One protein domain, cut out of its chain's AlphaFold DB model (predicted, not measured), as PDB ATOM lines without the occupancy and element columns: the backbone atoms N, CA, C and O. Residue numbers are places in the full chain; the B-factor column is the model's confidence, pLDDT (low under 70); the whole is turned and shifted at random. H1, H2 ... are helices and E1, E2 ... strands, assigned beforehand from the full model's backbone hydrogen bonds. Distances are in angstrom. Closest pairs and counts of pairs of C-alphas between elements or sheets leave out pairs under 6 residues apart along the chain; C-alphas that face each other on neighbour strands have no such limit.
ATOM      1  N   LYS A   4     -11.766 -12.407  -8.869       58.31
ATOM      2  CA  LYS A   4     -10.868 -13.500  -9.275       58.31
ATOM      3  C   LYS A   4      -9.498 -12.991  -9.743       58.31
ATOM      4  O   LYS A   4      -8.485 -13.580  -9.384       58.31
ATOM      5  N   GLU A   5      -9.453 -11.877 -10.475       55.19
ATOM      6  CA  GLU A   5      -8.201 -11.226 -10.897       55.19
ATOM      7  C   GLU A   5      -7.483 -10.547  -9.727       55.19
ATOM      8  O   GLU A   5      -6.272 -10.703  -9.597       55.19
ATOM      9  N   ARG A   6      -8.212  -9.892  -8.809       56.69
ATOM     10  CA  ARG A   6      -7.617  -9.347  -7.574       56.69
ATOM     11  C   ARG A   6      -7.054 -10.452  -6.680       56.69
ATOM     12  O   ARG A   6      -5.948 -10.305  -6.183       56.69
ATOM     13  N   ARG A   7      -7.750 -11.584  -6.520       55.97
ATOM     14  CA  ARG A   7      -7.248 -12.728  -5.734       55.97
ATOM     15  C   ARG A   7      -6.018 -13.382  -6.377       55.97
ATOM     16  O   ARG A   7      -5.118 -13.788  -5.654       55.97
ATOM     17  N   ARG A   8      -5.946 -13.435  -7.714       54.62
ATOM     18  CA  ARG A   8      -4.785 -13.955  -8.460       54.62
ATOM     19  C   ARG A   8      -3.570 -13.022  -8.369       54.62
ATOM     20  O   ARG A   8      -2.468 -13.519  -8.195       54.62
ATOM     21  N   ILE A   9      -3.784 -11.703  -8.401       57.59
ATOM     22  CA  ILE A   9      -2.728 -10.686  -8.232       57.59
ATOM     23  C   ILE A   9      -2.248 -10.601  -6.773       57.59
ATOM     24  O   ILE A   9      -1.052 -10.500  -6.519       57.59
ATOM     25  N   ILE A  10      -3.157 -10.711  -5.799       55.47
ATOM     26  CA  ILE A  10      -2.808 -10.748  -4.368       55.47
ATOM     27  C   ILE A  10      -2.064 -12.048  -4.021       55.47
ATOM     28  O   ILE A  10      -1.083 -12.005  -3.288       55.47
ATOM     29  N   MET A  11      -2.451 -13.199  -4.590       52.50
ATOM     30  CA  MET A  11      -1.695 -14.449  -4.418       52.50
ATOM     31  C   MET A  11      -0.355 -14.470  -5.169       52.50
ATOM     32  O   MET A  11       0.552 -15.160  -4.718       52.50
ATOM     33  N   SER A  12      -0.185 -13.701  -6.254       52.22
ATOM     34  CA  SER A  12       1.125 -13.522  -6.905       52.22
ATOM     35  C   SER A  12       2.050 -12.529  -6.187       52.22
ATOM     36  O   SER A  12       3.204 -12.408  -6.578       52.22
ATOM     37  N   LEU A  13       1.563 -11.817  -5.161       57.25
ATOM     38  CA  LEU A  13       2.353 -10.909  -4.314       57.25
ATOM     39  C   LEU A  13       2.780 -11.545  -2.979       57.25
ATOM     40  O   LEU A  13       3.652 -11.007  -2.303       57.25
ATOM     41  N   LEU A  14       2.187 -12.680  -2.595       73.00
ATOM     42  CA  LEU A  14       2.614 -13.454  -1.430       73.00
ATOM     43  C   LEU A  14       3.816 -14.329  -1.804       73.00
ATOM     44  O   LEU A  14       3.741 -15.143  -2.731       73.00
ATOM     45  N   THR A  15       4.913 -14.175  -1.064       84.81
ATOM     46  CA  THR A  15       6.152 -14.929  -1.268       84.81
ATOM     47  C   THR A  15       6.487 -15.797  -0.057       84.81
ATOM     48  O   THR A  15       6.121 -15.492   1.077       84.81
ATOM     49  N   ILE A  16       7.170 -16.908  -0.311       88.38
ATOM     50  CA  ILE A  16       7.731 -17.808   0.693       88.38
ATOM     51  C   ILE A  16       9.222 -17.467   0.810       88.38
ATOM     52  O   ILE A  16       9.916 -17.495  -0.214       88.38
ATOM     53  N   PRO A  17       9.736 -17.126   2.005       90.56
ATOM     54  CA  PRO A  17      11.156 -16.855   2.194       90.56
ATOM     55  C   PRO A  17      11.988 -18.119   1.956       90.56
ATOM     56  O   PRO A  17      11.608 -19.215   2.369       90.56
ATOM     57  N   VAL A  18      13.129 -17.951   1.289       91.94
ATOM     58  CA  VAL A  18      14.115 -19.008   1.043       91.94
ATOM     59  C   VAL A  18      15.358 -18.720   1.879       91.94
ATOM     60  O   VAL A  18      15.922 -17.631   1.780       91.94
ATOM     61  N   TYR A  19      15.807 -19.696   2.662       92.62
ATOM     62  CA  TYR A  19      16.935 -19.590   3.588       92.62
ATOM     63  C   TYR A  19      18.176 -20.333   3.086       92.62
ATOM     64  O   TYR A  19      18.107 -21.217   2.227       92.62
ATOM     65  N   GLY A  20      19.336 -19.946   3.615       89.81
ATOM     66  CA  GLY A  20      20.634 -20.554   3.328       89.81
ATOM     67  C   GLY A  20      20.870 -21.910   4.000       89.81
ATOM     68  O   GLY A  20      21.856 -22.553   3.667       89.81
ATOM     69  N   GLY A  21      19.987 -22.350   4.897       90.12
ATOM     70  CA  GLY A  21      20.042 -23.617   5.632       90.12
ATOM     71  C   GLY A  21      18.703 -23.907   6.327       90.12
ATOM     72  O   GLY A  21      17.771 -23.108   6.187       90.12
ATOM     73  N   PRO A  22      18.573 -25.044   7.031       86.38
ATOM     74  CA  PRO A  22      17.358 -25.407   7.756       86.38
ATOM     75  C   PRO A  22      17.232 -24.566   9.037       86.38
ATOM     76  O   PRO A  22      17.879 -24.855  10.036       86.38
ATOM     77  N   GLY A  23      16.427 -23.502   9.009       76.12
ATOM     78  CA  GLY A  23      16.210 -22.617  10.162       76.12
ATOM     79  C   GLY A  23      16.246 -21.134   9.798       76.12
ATOM     80  O   GLY A  23      17.116 -20.708   9.047       76.12
ATOM     81  N   ASP A  24      15.348 -20.327  10.360       74.12
ATOM     82  CA  ASP A  24      15.334 -18.861  10.201       74.12
ATOM     83  C   ASP A  24      16.140 -18.114  11.281       74.12
ATOM     84  O   ASP A  24      16.378 -16.914  11.165       74.12
ATOM     85  N   SER A  25      16.585 -18.830  12.317       74.50
ATOM     86  CA  SER A  25      17.302 -18.264  13.467       74.50
ATOM     87  C   SER A  25      18.822 -18.188  13.271       74.50
ATOM     88  O   SER A  25      19.465 -17.303  13.829       74.50
ATOM     89  N   ALA A  26      19.399 -19.094  12.471       75.38
ATOM     90  CA  ALA A  26      20.847 -19.208  12.246       75.38
ATOM     91  C   ALA A  26      21.287 -18.934  10.795       75.38
ATOM     92  O   ALA A  26      22.426 -18.530  10.533       75.38
ATOM     93  N   TYR A  27      20.384 -19.141   9.833       89.62
ATOM     94  CA  TYR A  27      20.696 -19.039   8.413       89.62
ATOM     95  C   TYR A  27      20.100 -17.784   7.791       89.62
ATOM     96  O   TYR A  27      18.944 -17.428   8.015       89.62
ATOM     97  N   ALA A  28      20.888 -17.129   6.939       89.75
ATOM     98  CA  ALA A  28      20.445 -15.932   6.242       89.75
ATOM     99  C   ALA A  28      19.305 -16.259   5.265       89.75
ATOM    100  O   ALA A  28      19.362 -17.260   4.543       89.75
ATOM    101  N   GLN A  29      18.320 -15.367   5.149       90.88
ATOM    102  CA  GLN A  29      17.400 -15.393   4.015       90.88
ATOM    103  C   GLN A  29      18.189 -15.088   2.727       90.88
ATOM    104  O   GLN A  29      18.872 -14.071   2.616       90.88
ATOM    105  N   THR A  30      18.130 -15.990   1.749       87.94
ATOM    106  CA  THR A  30      18.865 -15.909   0.474       87.94
ATOM    107  C   THR A  30      17.976 -15.526  -0.708       87.94
ATOM    108  O   THR A  30      18.489 -15.195  -1.782       87.94
ATOM    109  N   GLY A  31      16.655 -15.538  -0.521       87.38
ATOM    110  CA  GLY A  31      15.687 -15.114  -1.523       87.38
ATOM    111  C   GLY A  31      14.242 -15.314  -1.077       87.38
ATOM    112  O   GLY A  31      13.940 -15.443   0.112       87.38
ATOM    113  N   SER A  32      13.343 -15.344  -2.053       87.88
ATOM    114  CA  SER A  32      11.936 -15.687  -1.869       87.88
ATOM    115  C   SER A  32      11.362 -16.231  -3.175       87.88
ATOM    116  O   SER A  32      11.775 -15.768  -4.236       87.88
ATOM    117  N   ILE A  33      10.395 -17.141  -3.099       87.50
ATOM    118  CA  ILE A  33       9.626 -17.631  -4.256       87.50
ATOM    119  C   ILE A  33       8.165 -17.206  -4.132       87.50
ATOM    120  O   ILE A  33       7.652 -17.108  -3.017       87.50
ATOM    121  N   ALA A  34       7.470 -16.945  -5.235       82.50
ATOM    122  CA  ALA A  34       6.031 -16.665  -5.159       82.50
ATOM    123  C   ALA A  34       5.253 -17.943  -4.791       82.50
ATOM    124  O   ALA A  34       5.634 -19.036  -5.202       82.50
ATOM    125  N   ILE A  35       4.123 -17.838  -4.075       77.12
ATOM    126  CA  ILE A  35       3.310 -19.019  -3.692       77.12
ATOM    127  C   ILE A  35       2.896 -19.876  -4.907       77.12
ATOM    128  O   ILE A  35       2.724 -21.087  -4.784       77.12
ATOM    129  N   ALA A  36       2.726 -19.256  -6.077       74.88
ATOM    130  CA  ALA A  36       2.345 -19.934  -7.316       74.88
ATOM    131  C   ALA A  36       3.539 -20.406  -8.176       74.88
ATOM    132  O   ALA A  36       3.321 -20.967  -9.249       74.88
ATOM    133  N   GLU A  37       4.779 -20.150  -7.752       81.75
ATOM    134  CA  GLU A  37       5.990 -20.530  -8.480       81.75
ATOM    135  C   GLU A  37       6.311 -22.017  -8.277       81.75
ATOM    136  O   GLU A  37       6.213 -22.548  -7.168       81.75
ATOM    137  N   SER A  38       6.679 -22.713  -9.356       83.50
ATOM    138  CA  SER A  38       7.042 -24.126  -9.285       83.50
ATOM    139  C   SER A  38       8.478 -24.308  -8.790       83.50
ATOM    140  O   SER A  38       9.405 -23.616  -9.209       83.50
ATOM    141  N   TYR A  39       8.665 -25.298  -7.922       91.69
ATOM    142  CA  TYR A  39       9.963 -25.741  -7.427       91.69
ATOM    143  C   TYR A  39       9.985 -27.270  -7.344       91.69
ATOM    144  O   TYR A  39       8.938 -27.912  -7.229       91.69
ATOM    145  N   SER A  40      11.175 -27.867  -7.378       94.19
ATOM    146  CA  SER A  40      11.366 -29.283  -7.053       94.19
ATOM    147  C   SER A  40      11.950 -29.418  -5.650       94.19
ATOM    148  O   SER A  40      12.821 -28.653  -5.251       94.19
ATOM    149  N   THR A  41      11.452 -30.379  -4.868       94.44
ATOM    150  CA  THR A  41      12.050 -30.718  -3.567       94.44
ATOM    151  C   THR A  41      13.136 -31.759  -3.787       94.44
ATOM    152  O   THR A  41      12.866 -32.807  -4.371       94.44
ATOM    153  N   LEU A  42      14.348 -31.470  -3.322       93.44
ATOM    154  CA  LEU A  42      15.492 -32.374  -3.406       93.44
ATOM    155  C   LEU A  42      15.554 -33.288  -2.176       93.44
ATOM    156  O   LEU A  42      15.726 -34.494  -2.324       93.44
ATOM    157  N   TRP A  43      15.372 -32.732  -0.973       93.56
ATOM    158  CA  TRP A  43      15.221 -33.494   0.273       93.56
ATOM    159  C   TRP A  43      14.496 -32.684   1.359       93.56
ATOM    160  O   TRP A  43      14.280 -31.479   1.218       93.56
ATOM    161  N   ASN A  44      14.121 -33.360   2.450       92.88
ATOM    162  CA  ASN A  44      13.657 -32.730   3.689       92.88
ATOM    163  C   ASN A  44      14.772 -32.796   4.743       92.88
ATOM    164  O   ASN A  44      15.444 -33.819   4.838       92.88
ATOM    165  N   GLU A  45      14.940 -31.746   5.541       91.25
ATOM    166  CA  GLU A  45      15.950 -31.637   6.603       91.25
ATOM    167  C   GLU A  45      15.366 -30.806   7.754       91.25
ATOM    168  O   GLU A  45      14.994 -29.653   7.545       91.25
ATOM    169  N   TYR A  46      15.215 -31.408   8.939       87.81
ATOM    170  CA  TYR A  46      14.791 -30.757  10.191       87.81
ATOM    171  C   TYR A  46      13.570 -29.821  10.071       87.81
ATOM    172  O   TYR A  46      13.569 -28.700  10.568       87.81
ATOM    173  N   GLY A  47      12.508 -30.254   9.381       88.06
ATOM    174  CA  GLY A  47      11.288 -29.444   9.201       88.06
ATOM    175  C   GLY A  47      11.302 -28.499   7.992       88.06
ATOM    176  O   GLY A  47      10.293 -27.850   7.696       88.06
ATOM    177  N   TYR A  48      12.399 -28.469   7.236       92.25
ATOM    178  CA  TYR A  48      12.559 -27.674   6.020       92.25
ATOM    179  C   TYR A  48      12.632 -28.559   4.776       92.25
ATOM    180  O   TYR A  48      13.039 -29.720   4.828       92.25
ATOM    181  N   LYS A  49      12.237 -27.998   3.635       93.62
ATOM    182  CA  LYS A  49      12.449 -28.575   2.304       93.62
ATOM    183  C   LYS A  49      13.623 -27.872   1.657       93.62
ATOM    184  O   LYS A  49      13.563 -26.658   1.462       93.62
ATOM    185  N   TYR A  50      14.644 -28.627   1.274       94.44
ATOM    186  CA  TYR A  50      15.656 -28.117   0.364       94.44
ATOM    187  C   TYR A  50      15.136 -28.225  -1.064       94.44
ATOM    188  O   TYR A  50      14.841 -29.318  -1.556       94.44
ATOM    189  N   ILE A  51      14.977 -27.076  -1.707       94.69
ATOM    190  CA  ILE A  51      14.298 -26.944  -2.989       94.69
ATOM    191  C   ILE A  51      15.233 -26.409  -4.063       94.69
ATOM    192  O   ILE A  51      16.206 -25.716  -3.773       94.69
ATOM    193  N   GLU A  52      14.889 -26.685  -5.313       95.19
ATOM    194  CA  GLU A  52      15.453 -26.056  -6.500       95.19
ATOM    195  C   GLU A  52      14.360 -25.271  -7.232       95.19
ATOM    196  O   GLU A  52      13.265 -25.785  -7.470       95.19
ATOM    197  N   TYR A  53      14.660 -24.023  -7.585       92.44
ATOM    198  CA  TYR A  53      13.722 -23.105  -8.228       92.44
ATOM    199  C   TYR A  53      14.426 -22.234  -9.274       92.44
ATOM    200  O   TYR A  53      15.648 -22.041  -9.237       92.44
ATOM    201  N   ASN A  54      13.654 -21.733 -10.239       89.94
ATOM    202  CA  ASN A  54      14.169 -20.878 -11.307       89.94
ATOM    203  C   ASN A  54      14.417 -19.460 -10.786       89.94
ATOM    204  O   ASN A  54      13.679 -18.951  -9.949       89.94
ATOM    205  N   VAL A  55      15.443 -18.791 -11.304       85.31
ATOM    206  CA  VAL A  55      15.661 -17.371 -11.027       85.31
ATOM    207  C   VAL A  55      14.883 -16.557 -12.053       85.31
ATOM    208  O   VAL A  55      15.172 -16.624 -13.250       85.31
ATOM    209  N   THR A  56      13.902 -15.783 -11.582       81.12
ATOM    210  CA  THR A  56      13.016 -14.970 -12.423       81.12
ATOM    211  C   THR A  56      13.804 -14.137 -13.438       81.12
ATOM    212  O   THR A  56      14.721 -13.402 -13.075       81.12
ATOM    213  N   GLY A  57      13.436 -14.243 -14.719       80.12
ATOM    214  CA  GLY A  57      14.073 -13.492 -15.804       80.12
ATOM    215  C   GLY A  57      15.403 -14.067 -16.306       80.12
ATOM    216  O   GLY A  57      16.049 -13.430 -17.132       80.12
ATOM    217  N   THR A  58      15.815 -15.256 -15.850       85.25
ATOM    218  CA  THR A  58      17.037 -15.932 -16.318       85.25
ATOM    219  C   THR A  58      16.776 -17.409 -16.637       85.25
ATOM    220  O   THR A  58      15.771 -17.974 -16.210       85.25
ATOM    221  N   SER A  59      17.697 -18.055 -17.355       86.81
ATOM    222  CA  SER A  59      17.714 -19.516 -17.531       86.81
ATOM    223  C   SER A  59      18.343 -20.268 -16.347       86.81
ATOM    224  O   SER A  59      18.373 -21.498 -16.355       86.81
ATOM    225  N   GLN A  60      18.863 -19.551 -15.343       91.19
ATOM    226  CA  GLN A  60      19.588 -20.128 -14.216       91.19
ATOM    227  C   GLN A  60      18.662 -20.507 -13.058       91.19
ATOM    228  O   GLN A  60      17.584 -19.942 -12.862       91.19
ATOM    229  N   LYS A  61      19.131 -21.444 -12.236       93.69
ATOM    230  CA  LYS A  61      18.444 -21.938 -11.040       93.69
ATOM    231  C   LYS A  61      19.176 -21.561  -9.755       93.69
ATOM    232  O   LYS A  61      20.370 -21.246  -9.759       93.69
ATOM    233  N   LYS A  62      18.468 -21.639  -8.630       92.94
ATOM    234  CA  LYS A  62      19.024 -21.574  -7.272       92.94
ATOM    235  C   LYS A  62      18.479 -22.722  -6.431       92.94
ATOM    236  O   LYS A  62      17.421 -23.273  -6.729       92.94
ATOM    237  N   ARG A  63      19.202 -23.048  -5.360       94.56
ATOM    238  CA  ARG A  63      18.730 -23.938  -4.302       94.56
ATOM    239  C   ARG A  63      18.736 -23.228  -2.958       94.56
ATOM    240  O   ARG A  63      19.520 -22.304  -2.746       94.56
ATOM    241  N   GLY A  64      17.844 -23.646  -2.073       93.56
ATOM    242  CA  GLY A  64      17.709 -23.091  -0.729       93.56
ATOM    243  C   GLY A  64      16.606 -23.791   0.052       93.56
ATOM    244  O   GLY A  64      16.019 -24.756  -0.434       93.56
ATOM    245  N   TYR A  65      16.339 -23.322   1.265       93.56
ATOM    246  CA  TYR A  65      15.435 -23.990   2.199       93.56
ATOM    247  C   TYR A  65      14.147 -23.194   2.380       93.56
ATOM    248  O   TYR A  65      14.195 -21.987   2.598       93.56
ATOM    249  N   ILE A  66      13.003 -23.869   2.323       92.62
ATOM    250  CA  ILE A  66      11.695 -23.308   2.689       92.62
ATOM    251  C   ILE A  66      11.072 -24.133   3.814       92.62
ATOM    252  O   ILE A  66      11.418 -25.300   4.008       92.62
ATOM    253  N   THR A  67      10.134 -23.546   4.549       89.56
ATOM    254  CA  THR A  67       9.392 -24.247   5.604       89.56
ATOM    255  C   THR A  67       8.457 -25.327   5.030       89.56
ATOM    256  O   THR A  67       8.109 -25.327   3.846       89.56
ATOM    257  N   GLY A  68       8.035 -26.274   5.875       86.88
ATOM    258  CA  GLY A  68       7.031 -27.287   5.521       86.88
ATOM    259  C   GLY A  68       7.592 -28.647   5.097       86.88
ATOM    260  O   GLY A  68       6.910 -29.383   4.377       86.88
ATOM    261  N   GLY A  69       8.824 -28.971   5.504       86.94
ATOM    262  CA  GLY A  69       9.366 -30.333   5.510       86.94
ATOM    263  C   GLY A  69       8.982 -31.096   6.785       86.94
ATOM    264  O   GLY A  69       8.369 -30.543   7.695       86.94
ATOM    265  N   SER A  70       9.330 -32.383   6.866       87.00
ATOM    266  CA  SER A  70       9.090 -33.180   8.080       87.00
ATOM    267  C   SER A  70      10.137 -32.876   9.154       87.00
ATOM    268  O   SER A  70      11.336 -32.944   8.882       87.00
TER     269      SER A  70
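What this domain is: This is residues 4 to 70 of the 818 residues of an uncharacterized protein of Lachnotalea sp. AF33-28 (UniProt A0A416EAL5). A small sandwich of two sheets with crossed strands: the hairpin of E1 and E2 packs face to face on the strongly twisted three-strand sheet of E3, E4 and E5, and the short helix H1 extends away from both sheets at one end of the longest axis. The printed part has 67 residues with one named helix and five named strands, in the order H1, E1, E2, E3, E4, E5 along the chain; the class is mostly strand, with helices holding 8 and strands 32 of the 40 residues in named elements, and both sheets, in the orders E1 - E2 and E3 - E4 - E5, are antiparallel. The whole is only just compact, close to loose, with a radius of gyration of the C-alphas of 12.6 A and spans of 37 by 25 by 19 A.

Where its parts are: H1, residues 4 to 11, begins at C-alpha 4 (-10.868, -13.500, -9.275) and is 10.4 A long. E1, residues 15 to 19, measures 12.7 A, and E2, residues 29 to 34, 14.7 A. E3, residues 39 to 45, measures 16.4 A, E4, residues 48 to 54, 18.7 A, and E5, residues 61 to 67, 19.1 A, ending at C-alpha 67 (9.392, -24.247, 5.604).

How they stand to each other: E3, E4 and E5 form a meander, each strand the antiparallel neighbour of the one before; N 42 and O 50 are 2.8 A apart, and N 51 and O 64 2.8 A. In the hairpin E1 and E2, N 16 and O 33 are 2.8 A apart. The strands of the two sheets stand at 68 degrees; the closest C-alphas of E1 and E5, Tyr 19 and Tyr 65, are 4.9 A apart. H1 is not on the three-strand sheet, and every O i to N i+4 pair in it is within hydrogen-bond range.

The domain as a whole: The C-alphas farthest apart, of Lys 4 and Ala 26, are 38.8 A apart. The printed part has no cut and no long link. Residues 4 to 13 have pLDDT under 70; the mean of the printed part is 83.1.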